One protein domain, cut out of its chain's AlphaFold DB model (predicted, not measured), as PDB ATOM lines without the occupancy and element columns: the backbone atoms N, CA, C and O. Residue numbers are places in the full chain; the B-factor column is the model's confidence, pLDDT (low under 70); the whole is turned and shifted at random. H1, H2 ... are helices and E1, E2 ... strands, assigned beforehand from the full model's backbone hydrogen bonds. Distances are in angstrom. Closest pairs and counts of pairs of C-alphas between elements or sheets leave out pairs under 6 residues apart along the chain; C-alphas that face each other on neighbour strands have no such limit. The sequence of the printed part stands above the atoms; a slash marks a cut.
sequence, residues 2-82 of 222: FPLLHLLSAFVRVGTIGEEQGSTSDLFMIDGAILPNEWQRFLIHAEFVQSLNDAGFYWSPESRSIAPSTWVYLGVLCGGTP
ATOM      1  N   PHE A   2      26.193  38.581  67.645       62.16
ATOM      2  CA  PHE A   2      27.600  38.196  67.421       62.16
ATOM      3  C   PHE A   2      28.686  39.210  67.852       62.16
ATOM      4  O   PHE A   2      29.656  38.775  68.473       62.16
ATOM      5  N   PRO A   3      28.547  40.535  67.615       75.50
ATOM      6  CA  PRO A   3      29.575  41.504  68.017       75.50
ATOM      7  C   PRO A   3      29.808  41.547  69.529       75.50
ATOM      8  O   PRO A   3      30.905  41.859  69.974       75.50
ATOM      9  N   LEU A   4      28.778  41.208  70.313       84.94
ATOM     10  CA  LEU A   4      28.855  41.210  71.768       84.94
ATOM     11  C   LEU A   4      29.766  40.087  72.277       84.94
ATOM     12  O   LEU A   4      30.615  40.322  73.127       84.94
ATOM     13  N   LEU A   5      29.628  38.879  71.722       86.44
ATOM     14  CA  LEU A   5      30.438  37.726  72.127       86.44
ATOM     15  C   LEU A   5      31.900  37.842  71.667       86.44
ATOM     16  O   LEU A   5      32.773  37.288  72.318       86.44
ATOM     17  N   HIS A   6      32.187  38.634  70.626       87.06
ATOM     18  CA  HIS A   6      33.561  38.931  70.183       87.06
ATOM     19  C   HIS A   6      34.360  39.785  71.176       87.06
ATOM     20  O   HIS A   6      35.568  39.935  71.022       87.06
ATOM     21  N   LEU A   7      33.705  40.361  72.189       88.88
ATOM     22  CA  LEU A   7      34.396  41.038  73.287       88.88
ATOM     23  C   LEU A   7      35.136  40.057  74.201       88.88
ATOM     24  O   LEU A   7      35.991  40.486  74.972       88.88
ATOM     25  N   LEU A   8      34.781  38.773  74.132       91.56
ATOM     26  CA  LEU A   8      35.328  37.707  74.953       91.56
ATOM     27  C   LEU A   8      36.414  36.999  74.145       91.56
ATOM     28  O   LEU A   8      36.113  36.361  73.138       91.56
ATOM     29  N   SER A   9      37.670  37.075  74.581       92.38
ATOM     30  CA  SER A   9      38.768  36.382  73.888       92.38
ATOM     31  C   SER A   9      38.605  34.858  73.907       92.38
ATOM     32  O   SER A   9      39.053  34.177  72.990       92.38
ATOM     33  N   ALA A  10      37.902  34.335  74.915       92.25
ATOM     34  CA  ALA A  10      37.561  32.922  75.038       92.25
ATOM     35  C   ALA A  10      36.494  32.442  74.032       92.25
ATOM     36  O   ALA A  10      36.260  31.239  73.937       92.25
ATOM     37  N   PHE A  11      35.824  33.345  73.301       92.19
ATOM     38  CA  PHE A  11      34.826  32.985  72.294       92.19
ATOM     39  C   PHE A  11      35.501  32.639  70.963       92.19
ATOM     40  O   PHE A  11      35.974  33.517  70.239       92.19
ATOM     41  N   VAL A  12      35.534  31.350  70.629       91.88
ATOM     42  CA  VAL A  12      36.309  30.811  69.505       91.88
ATOM     43  C   VAL A  12      35.449  29.989  68.550       91.88
ATOM     44  O   VAL A  12      34.435  29.404  68.933       91.88
ATOM     45  N   ARG A  13      35.870  29.933  67.281       90.81
ATOM     46  CA  ARG A  13      35.320  29.009  66.283       90.81
ATOM     47  C   ARG A  13      35.913  27.623  66.524       90.81
ATOM     48  O   ARG A  13      37.126  27.462  66.452       90.81
ATOM     49  N   VAL A  14      35.060  26.637  66.763       89.25
ATOM     50  CA  VAL A  14      35.461  25.258  67.102       89.25
ATOM     51  C   VAL A  14      35.236  24.256  65.978       89.25
ATOM     52  O   VAL A  14      35.809  23.174  65.997       89.25
ATOM     53  N   GLY A  15      34.412  24.594  64.989       85.12
ATOM     54  CA  GLY A  15      34.143  23.698  63.872       85.12
ATOM     55  C   GLY A  15      33.025  24.197  62.973       85.12
ATOM     56  O   GLY A  15      32.679  25.379  62.986       85.12
ATOM     57  N   THR A  16      32.456  23.274  62.207       81.62
ATOM     58  CA  THR A  16      31.320  23.500  61.311       81.62
ATOM     59  C   THR A  16      30.236  22.464  61.577       81.62
ATOM     60  O   THR A  16      30.537  21.291  61.778       81.62
ATOM     61  N   ILE A  17      28.975  22.886  61.564       71.75
ATOM     62  CA  ILE A  17      27.800  22.022  61.676       71.75
ATOM     63  C   ILE A  17      27.112  21.957  60.311       71.75
ATOM     64  O   ILE A  17      26.855  22.993  59.695       71.75
ATOM     65  N   GLY A  18      26.760  20.741  59.885       65.38
ATOM     66  CA  GLY A  18      25.952  20.469  58.693       65.38
ATOM     67  C   GLY A  18      26.742  19.783  57.581       65.38
ATOM     68  O   GLY A  18      27.650  20.379  57.016       65.38
ATOM     69  N   GLU A  19      26.363  18.546  57.242       51.44
ATOM     70  CA  GLU A  19      26.954  17.793  56.119       51.44
ATOM     71  C   GLU A  19      25.933  17.347  55.059       51.44
ATOM     72  O   GLU A  19      26.328  16.929  53.977       51.44
ATOM     73  N   GLU A  20      24.621  17.474  55.285       50.66
ATOM     74  CA  GLU A  20      23.667  16.765  54.414       50.66
ATOM     75  C   GLU A  20      23.179  17.543  53.176       50.66
ATOM     76  O   GLU A  20      22.694  16.909  52.244       50.66
ATOM     77  N   GLN A  21      23.309  18.878  53.096       48.72
ATOM     78  CA  GLN A  21      22.776  19.660  51.952       48.72
ATOM     79  C   GLN A  21      23.572  20.940  51.600       48.72
ATOM     80  O   GLN A  21      22.996  21.946  51.198       48.72
ATOM     81  N   GLY A  22      24.902  20.937  51.754       53.62
ATOM     82  CA  GLY A  22      25.769  21.998  51.204       53.62
ATOM     83  C   GLY A  22      25.759  23.358  51.923       53.62
ATOM     84  O   GLY A  22      26.408  24.287  51.453       53.62
ATOM     85  N   SER A  23      25.075  23.484  53.064       58.03
ATOM     86  CA  SER A  23      25.168  24.656  53.946       58.03
ATOM     87  C   SER A  23      25.937  24.279  55.210       58.03
ATOM     88  O   SER A  23      25.385  23.633  56.099       58.03
ATOM     89  N   THR A  24      27.207  24.672  55.281       69.31
ATOM     90  CA  THR A  24      28.045  24.526  56.479       69.31
ATOM     91  C   THR A  24      27.920  25.775  57.339       69.31
ATOM     92  O   THR A  24      28.251  26.868  56.883       69.31
ATOM     93  N   SER A  25      27.470  25.616  58.580       74.56
ATOM     94  CA  SER A  25      27.389  26.708  59.551       74.56
ATOM     95  C   SER A  25      28.575  26.651  60.501       74.56
ATOM     96  O   SER A  25      28.842  25.603  61.081       74.56
ATOM     97  N   ASP A  26      29.274  27.761  60.718       84.38
ATOM     98  CA  ASP A  26      30.359  27.802  61.704       84.38
ATOM     99  C   ASP A  26      29.811  27.665  63.130       84.38
ATOM    100  O   ASP A  26      28.870  28.367  63.503       84.38
ATOM    101  N   LEU A  27      30.418  26.790  63.933       85.56
ATOM    102  CA  LEU A  27      30.114  26.612  65.350       85.56
ATOM    103  C   LEU A  27      31.110  27.385  66.205       85.56
ATOM    104  O   LEU A  27      32.325  27.214  66.074       85.56
ATOM    105  N   PHE A  28      30.581  28.186  67.123       88.19
ATOM    106  CA  PHE A  28      31.356  28.946  68.093       88.19
ATOM    107  C   PHE A  28      30.992  28.552  69.524       88.19
ATOM    108  O   PHE A  28      29.830  28.262  69.821       88.19
ATOM    109  N   MET A  29      31.978  28.576  70.419       91.00
ATOM    110  CA  MET A  29      31.769  28.363  71.852       91.00
ATOM    111  C   MET A  29      32.801  29.104  72.705       91.00
ATOM    112  O   MET A  29      33.773  29.647  72.182       91.00
ATOM    113  N   ILE A  30      32.578  29.128  74.020       92.00
ATOM    114  CA  ILE A  30      33.569  29.592  74.996       92.00
ATOM    115  C   ILE A  30      34.482  28.421  75.374       92.00
ATOM    116  O   ILE A  30      33.995  27.426  75.905       92.00
ATOM    117  N   ASP A  31      35.784  28.562  75.126       92.31
ATOM    118  CA  ASP A  31      36.820  27.537  75.369       92.31
ATOM    119  C   ASP A  31      37.823  27.956  76.466       92.31
ATOM    120  O   ASP A  31      39.001  27.611  76.467       92.31
ATOM    121  N   GLY A  32      37.385  28.780  77.418       90.19
ATOM    122  CA  GLY A  32      38.279  29.271  78.461       90.19
ATOM    123  C   GLY A  32      37.624  30.209  79.459       90.19
ATOM    124  O   GLY A  32      36.430  30.501  79.391       90.19
ATOM    125  N   ALA A  33      38.431  30.684  80.405       91.56
ATOM    126  CA  ALA A  33      37.996  31.678  81.372       91.56
ATOM    127  C   ALA A  33      37.845  33.050  80.702       91.56
ATOM    128  O   ALA A  33      38.748  33.510  80.003       91.56
ATOM    129  N   ILE A  34      36.723  33.720  80.960       93.31
ATOM    130  CA  ILE A  34      36.524  35.115  80.561       93.31
ATOM    131  C   ILE A  34      37.271  36.021  81.542       93.31
ATOM    132  O   ILE A  34      37.101  35.903  82.759       93.31
ATOM    133  N   LEU A  35      38.071  36.955  81.024       94.19
ATOM    134  CA  LEU A  35      38.783  37.910  81.868       94.19
ATOM    135  C   LEU A  35      37.804  38.929  82.493       94.19
ATOM    136  O   LEU A  35      36.870  39.373  81.821       94.19
ATOM    137  N   PRO A  36      38.010  39.379  83.747       93.62
ATOM    138  CA  PRO A  36      37.071  40.288  84.418       93.62
ATOM    139  C   PRO A  36      36.797  41.599  83.661       93.62
ATOM    140  O   PRO A  36      35.674  42.099  83.659       93.62
ATOM    141  N   ASN A  37      37.809  42.148  82.984       94.81
ATOM    142  CA  ASN A  37      37.687  43.362  82.173       94.81
ATOM    143  C   ASN A  37      36.857  43.141  80.894       94.81
ATOM    144  O   ASN A  37      36.090  44.018  80.500       94.81
ATOM    145  N   GLU A  38      36.992  41.981  80.250       94.44
ATOM    146  CA  GLU A  38      36.169  41.579  79.105       94.44
ATOM    147  C   GLU A  38      34.718  41.388  79.531       94.44
ATOM    148  O   GLU A  38      33.812  41.899  78.874       94.44
ATOM    149  N   TRP A  39      34.503  40.730  80.674       93.62
ATOM    150  CA  TRP A  39      33.173  40.524  81.234       93.62
ATOM    151  C   TRP A  39      32.474  41.842  81.564       93.62
ATOM    152  O   TRP A  39      31.324  42.049  81.186       93.62
ATOM    153  N   GLN A  40      33.179  42.781  82.194       92.50
ATOM    154  CA  GLN A  40      32.615  44.095  82.497       92.50
ATOM    155  C   GLN A  40      32.220  44.852  81.221       92.50
ATOM    156  O   GLN A  40      31.137  45.434  81.156       92.50
ATOM    157  N   ARG A  41      33.062  44.817  80.180       92.44
ATOM    158  CA  ARG A  41      32.730  45.410  78.876       92.44
ATOM    159  C   ARG A  41      31.527  44.723  78.241       92.44
ATOM    160  O   ARG A  41      30.648  45.405  77.723       92.44
ATOM    161  N   PHE A  42      31.483  43.396  78.296       93.00
ATOM    162  CA  PHE A  42      30.354  42.612  77.814       93.00
ATOM    163  C   PHE A  42      29.051  43.062  78.484       93.00
ATOM    164  O   PHE A  42      28.099  43.359  77.773       93.00
ATOM    165  N   LEU A  43      29.023  43.201  79.813       91.06
ATOM    166  CA  LEU A  43      27.827  43.629  80.545       91.06
ATOM    167  C   LEU A  43      27.368  45.038  80.147       91.06
ATOM    168  O   LEU A  43      26.184  45.234  79.886       91.06
ATOM    169  N   ILE A  44      28.298  45.990  80.003       91.44
ATOM    170  CA  ILE A  44      27.978  47.346  79.522       91.44
ATOM    171  C   ILE A  44      27.282  47.274  78.161       91.44
ATOM    172  O   ILE A  44      26.264  47.920  77.940       91.44
ATOM    173  N   HIS A  45      27.806  46.472  77.233       90.62
ATOM    174  CA  HIS A  45      27.215  46.343  75.904       90.62
ATOM    175  C   HIS A  45      25.915  45.520  75.896       90.62
ATOM    176  O   HIS A  45      25.040  45.783  75.069       90.62
ATOM    177  N   ALA A  46      25.769  44.560  76.811       89.62
ATOM    178  CA  ALA A  46      24.578  43.732  76.966       89.62
ATOM    179  C   ALA A  46      23.337  44.569  77.316       89.62
ATOM    180  O   ALA A  46      22.248  44.276  76.820       89.62
ATOM    181  N   GLU A  47      23.500  45.655  78.078       90.50
ATOM    182  CA  GLU A  47      22.409  46.578  78.417       90.50
ATOM    183  C   GLU A  47      21.768  47.248  77.196       90.50
ATOM    184  O   GLU A  47      20.590  47.604  77.245       90.50
ATOM    185  N   PHE A  48      22.503  47.400  76.091       90.12
ATOM    186  CA  PHE A  48      21.997  48.028  74.866       90.12
ATOM    187  C   PHE A  48      21.315  47.035  73.915       90.12
ATOM    188  O   PHE A  48      20.744  47.438  72.897       90.12
ATOM    189  N   VAL A  49      21.362  45.732  74.208       89.00
ATOM    190  CA  VAL A  49      20.770  44.712  73.339       89.00
ATOM    191  C   VAL A  49      19.262  44.652  73.555       89.00
ATOM    192  O   VAL A  49      18.773  44.104  74.535       89.00
ATOM    193  N   GLN A  50      18.513  45.173  72.582       90.38
ATOM    194  CA  GLN A  50      17.045  45.173  72.609       90.38
ATOM    195  C   GLN A  50      16.414  44.028  71.809       90.38
ATOM    196  O   GLN A  50      15.243  43.704  72.003       90.38
ATOM    197  N   SER A  51      17.159  43.437  70.873       87.81
ATOM    198  CA  SER A  51      16.651  42.412  69.962       87.81
ATOM    199  C   SER A  51      17.684  41.311  69.783       87.81
ATOM    200  O   SER A  51      18.827  41.576  69.397       87.81
ATOM    201  N   LEU A  52      17.263  40.076  70.018       85.50
ATOM    202  CA  LEU A  52      18.040  38.874  69.786       85.50
ATOM    203  C   LEU A  52      17.288  37.998  68.794       85.50
ATOM    204  O   LEU A  52      16.204  37.514  69.096       85.50
ATOM    205  N   ASN A  53      17.875  37.792  67.623       78.25
ATOM    206  CA  ASN A  53      17.355  36.837  66.660       78.25
ATOM    207  C   ASN A  53      18.349  35.691  66.570       78.25
ATOM    208  O   ASN A  53      19.444  35.873  66.034       78.25
ATOM    209  N   ASP A  54      17.984  34.539  67.120       68.19
ATOM    210  CA  ASP A  54      18.643  33.290  66.787       68.19
ATOM    211  C   ASP A  54      18.352  32.991  65.309       68.19
ATOM    212  O   ASP A  54      17.204  32.804  64.899       68.19
ATOM    213  N   ALA A  55      19.391  33.073  64.480       49.91
ATOM    214  CA  ALA A  55      19.312  33.071  63.019       49.91
ATOM    215  C   ALA A  55      19.005  31.679  62.426       49.91
ATOM    216  O   ALA A  55      19.284  31.427  61.257       49.91
ATOM    217  N   GLY A  56      18.418  30.769  63.209       46.62
ATOM    218  CA  GLY A  56      18.221  29.363  62.850       46.62
ATOM    219  C   GLY A  56      17.255  29.098  61.686       46.62
ATOM    220  O   GLY A  56      17.212  27.972  61.193       46.62
ATOM    221  N   PHE A  57      16.498  30.102  61.218       41.81
ATOM    222  CA  PHE A  57      15.444  29.909  60.204       41.81
ATOM    223  C   PHE A  57      15.732  30.486  58.825       41.81
ATOM    224  O   PHE A  57      15.055  30.109  57.869       41.81
ATOM    225  N   TYR A  58      16.750  31.332  58.681       41.91
ATOM    226  CA  TYR A  58      17.158  31.786  57.361       41.91
ATOM    227  C   TYR A  58      18.411  31.029  56.964       41.91
ATOM    228  O   TYR A  58      19.439  31.087  57.633       41.91
ATOM    229  N   TRP A  59      18.278  30.296  55.864       45.22
ATOM    230  CA  TRP A  59      19.317  29.634  55.090       45.22
ATOM    231  C   TRP A  59      20.283  30.676  54.519       45.22
ATOM    232  O   TRP A  59      20.427  30.821  53.308       45.22
ATOM    233  N   SER A  60      20.887  31.477  55.391       49.28
ATOM    234  CA  SER A  60      22.003  32.306  55.007       49.28
ATOM    235  C   SER A  60      23.220  31.383  54.965       49.28
ATOM    236  O   SER A  60      23.487  30.694  55.952       49.28
ATOM    237  N   PRO A  61      23.965  31.334  53.852       50.34
ATOM    238  CA  PRO A  61      25.218  30.582  53.771       50.34
ATOM    239  C   PRO A  61      26.291  31.086  54.759       50.34
ATOM    240  O   PRO A  61      27.350  30.484  54.874       50.34
ATOM    241  N   GLU A  62      26.007  32.159  55.505       56.81
ATOM    242  CA  GLU A  62      26.820  32.684  56.602       56.81
ATOM    243  C   GLU A  62      26.229  32.385  57.990       56.81
ATOM    244  O   GLU A  62      26.616  33.028  58.968       56.81
ATOM    245  N   SER A  63      25.270  31.461  58.111       62.03
ATOM    246  CA  SER A  63      24.648  31.162  59.402       62.03
ATOM    247  C   SER A  63      25.694  30.637  60.386       62.03
ATOM    248  O   SER A  63      26.342  29.617  60.169       62.03
ATOM    249  N   ARG A  64      25.873  31.363  61.490       73.94
ATOM    250  CA  ARG A  64      26.798  31.015  62.575       73.94
ATOM    251  C   ARG A  64      25.984  30.486  63.742       73.94
ATOM    252  O   ARG A  64      25.057  31.155  64.194       73.94
ATOM    253  N   SER A  65      26.339  29.304  64.227       78.00
ATOM    254  CA  SER A  65      25.721  28.673  65.388       78.00
ATOM    255  C   SER A  65      26.579  28.911  66.628       78.00
ATOM    256  O   SER A  65      27.811  28.876  66.582       78.00
ATOM    257  N   ILE A  66      25.919  29.183  67.750       83.62
ATOM    258  CA  ILE A  66      26.559  29.332  69.055       83.62
ATOM    259  C   ILE A  66      26.151  28.124  69.882       83.62
ATOM    260  O   ILE A  66      24.960  27.917  70.109       83.62
ATOM    261  N   ALA A  67      27.129  27.359  70.364       83.94
ATOM    262  CA  ALA A  67      26.858  26.161  71.143       83.94
ATOM    263  C   ALA A  67      25.997  26.493  72.382       83.94
ATOM    264  O   ALA A  67      26.331  27.444  73.099       83.94
ATOM    265  N   PRO A  68      24.951  25.703  72.704       82.00
ATOM    266  CA  PRO A  68      24.094  25.938  73.869       82.00
ATOM    267  C   PRO A  68      24.848  26.064  75.200       82.00
ATOM    268  O   PRO A  68      24.441  26.838  76.068       82.00
ATOM    269  N   SER A  69      25.976  25.357  75.348       85.25
ATOM    270  CA  SER A  69      26.862  25.429  76.518       85.25
ATOM    271  C   SER A  69      27.386  26.841  76.788       85.25
ATOM    272  O   SER A  69      27.518  27.226  77.946       85.25
ATOM    273  N   THR A  70      27.601  27.639  75.738       88.94
ATOM    274  CA  THR A  70      27.998  29.051  75.827       88.94
ATOM    275  C   THR A  70      26.990  29.841  76.651       88.94
ATOM    276  O   THR A  70      27.354  30.526  77.601       88.94
ATOM    277  N   TRP A  71      25.701  29.706  76.338       86.94
ATOM    278  CA  TRP A  71      24.627  30.442  77.009       86.94
ATOM    279  C   TRP A  71      24.425  30.013  78.454       86.94
ATOM    280  O   TRP A  71      24.088  30.842  79.298       86.94
ATOM    281  N   VAL A  72      24.649  28.729  78.740       86.06
ATOM    282  CA  VAL A  72      24.616  28.199  80.106       86.06
ATOM    283  C   VAL A  72      25.787  28.756  80.913       86.06
ATOM    284  O   VAL A  72      25.569  29.268  82.008       86.06
ATOM    285  N   TYR A  73      27.004  28.729  80.365       89.56
ATOM    286  CA  TYR A  73      28.194  29.271  81.025       89.56
ATOM    287  C   TYR A  73      28.045  30.767  81.333       89.56
ATOM    288  O   TYR A  73      28.261  31.192  82.467       89.56
ATOM    289  N   LEU A  74      27.580  31.556  80.361       89.88
ATOM    290  CA  LEU A  74      27.290  32.975  80.567       89.88
ATOM    291  C   LEU A  74      26.179  33.198  81.603       89.88
ATOM    292  O   LEU A  74      26.286  34.095  82.435       89.88
ATOM    293  N   GLY A  75      25.140  32.359  81.601       87.75
ATOM    294  CA  GLY A  75      24.071  32.411  82.599       87.75
ATOM    295  C   GLY A  75      24.565  32.156  84.026       87.75
ATOM    296  O   GLY A  75      24.133  32.839  84.954       87.75
ATOM    297  N   VAL A  76      25.508  31.225  84.204       88.62
ATOM    298  CA  VAL A  76      26.154  30.970  85.502       88.62
ATOM    299  C   VAL A  76      26.929  32.202  85.976       88.62
ATOM    300  O   VAL A  76      26.814  32.572  87.143       88.62
ATOM    301  N   LEU A  77      27.652  32.883  85.080       89.06
ATOM    302  CA  LEU A  77      28.376  34.119  85.413       89.06
ATOM    303  C   LEU A  77      27.448  35.275  85.811       89.06
ATOM    304  O   LEU A  77      27.836  36.122  86.612       89.06
ATOM    305  N   CYS A  78      26.219  35.301  85.294       85.50
ATOM    306  CA  CYS A  78      25.209  36.288  85.673       85.50
ATOM    307  C   CYS A  78      24.564  36.031  87.044       85.50
ATOM    308  O   CYS A  78      23.821  36.889  87.527       85.50
ATOM    309  N   GLY A  79      24.808  34.882  87.688       82.44
ATOM    310  CA  GLY A  79      24.365  34.628  89.065       82.44
ATOM    311  C   GLY A  79      22.848  34.735  89.279       82.44
ATOM    312  O   GLY A  79      22.410  35.124  90.358       82.44
ATOM    313  N   GLY A  80      22.048  34.435  88.251       78.88
ATOM    314  CA  GLY A  80      20.583  34.532  88.292       78.88
ATOM    315  C   GLY A  80      20.002  35.850  87.771       78.88
ATOM    316  O   GLY A  80      18.782  35.979  87.696       78.88
ATOM    317  N   THR A  81      20.838  36.811  87.369       84.69
ATOM    318  CA  THR A  81      20.371  37.976  86.601       84.69
ATOM    319  C   THR A  81      20.205  37.622  85.118       84.69
ATOM    320  O   THR A  81      20.947  36.777  84.607       84.69
ATOM    321  N   PRO A  82      19.244  38.229  84.396       84.50
ATOM    322  CA  PRO A  82      19.136  38.038  82.954       84.50
ATOM    323  C   PRO A  82      20.397  38.544  82.248       84.50
ATOM    324  O   PRO A  82      20.813  39.681  82.470       84.50
TER     325      PRO A  82
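AT A GLANCE: This is residues 2 to 82 of the 222 residues of an uncharacterized protein of Dichomitus squalens (UniProt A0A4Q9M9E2). A narrow sheet, made by the long hairpin of E1 and E2 with short E4 along E2, has H3 running on past one end of it and H2 beyond that same end. From H2 the chain swings out in a wide arch through E3 and residues 54 to 63 back to E4, with little H1 near the middle of the whole. The printed part has 81 residues, with three named helices and four named strands in the order H1 E1 E2 H2 E3 E4 H3. The sheet, in the order E1 E2 E4, is mixed, and the class is mixed, helices and strands. It is only just compact, close to loose, with a radius of gyration of the C-alphas of 13.8 A and spans of 40 by 27 by 20 A.

HOW THE PARTS SIT: E1, residues 11 to 17, and E2, residues 25 to 30, form an antiparallel hairpin at 146 degrees, with N 14 and O 27 within hydrogen-bond range at 2.9 A. E4, residues 64 to 66, is parallel to E2 at 31 degrees, with N 65 and O 26 2.8 A apart. H3, residues 68 to 77, is on the sheet but only grazes it with residues 68 to 74; its closest C-alphas to E2 are Thr 70 and Met 29, 5.5 A apart. H1, residues 2 to 5, also only grazes the sheet. H1 touches H2, residues 36 to 46, closest at the C-alphas of Leu 4 and Phe 42, 6.4 A. H2 and H3 are apart. E3, residues 51 to 53, pairs with no named strand. Every O i to N i+4 pair is within hydrogen-bond range in H2 and H3; H1 is too short for one.

IN THESE COORDINATES: E1 is 16.8 A long and E2 16.9 A; H2 is 14.9 A and H3 14.8 A. H1 begins at C-alpha 2, (27.600, 38.196, 67.421), and H3 ends at C-alpha 77, (28.376, 34.119, 85.413).

THE WHOLE: The C-alphas of Gln 21 and Asn 37 are the two farthest apart, 41.2 A. The printed part has no cut and no long link. Its mean pLDDT is 80.1, with residue 2, residues 18 to 24 and residues 54 to 63 under 70.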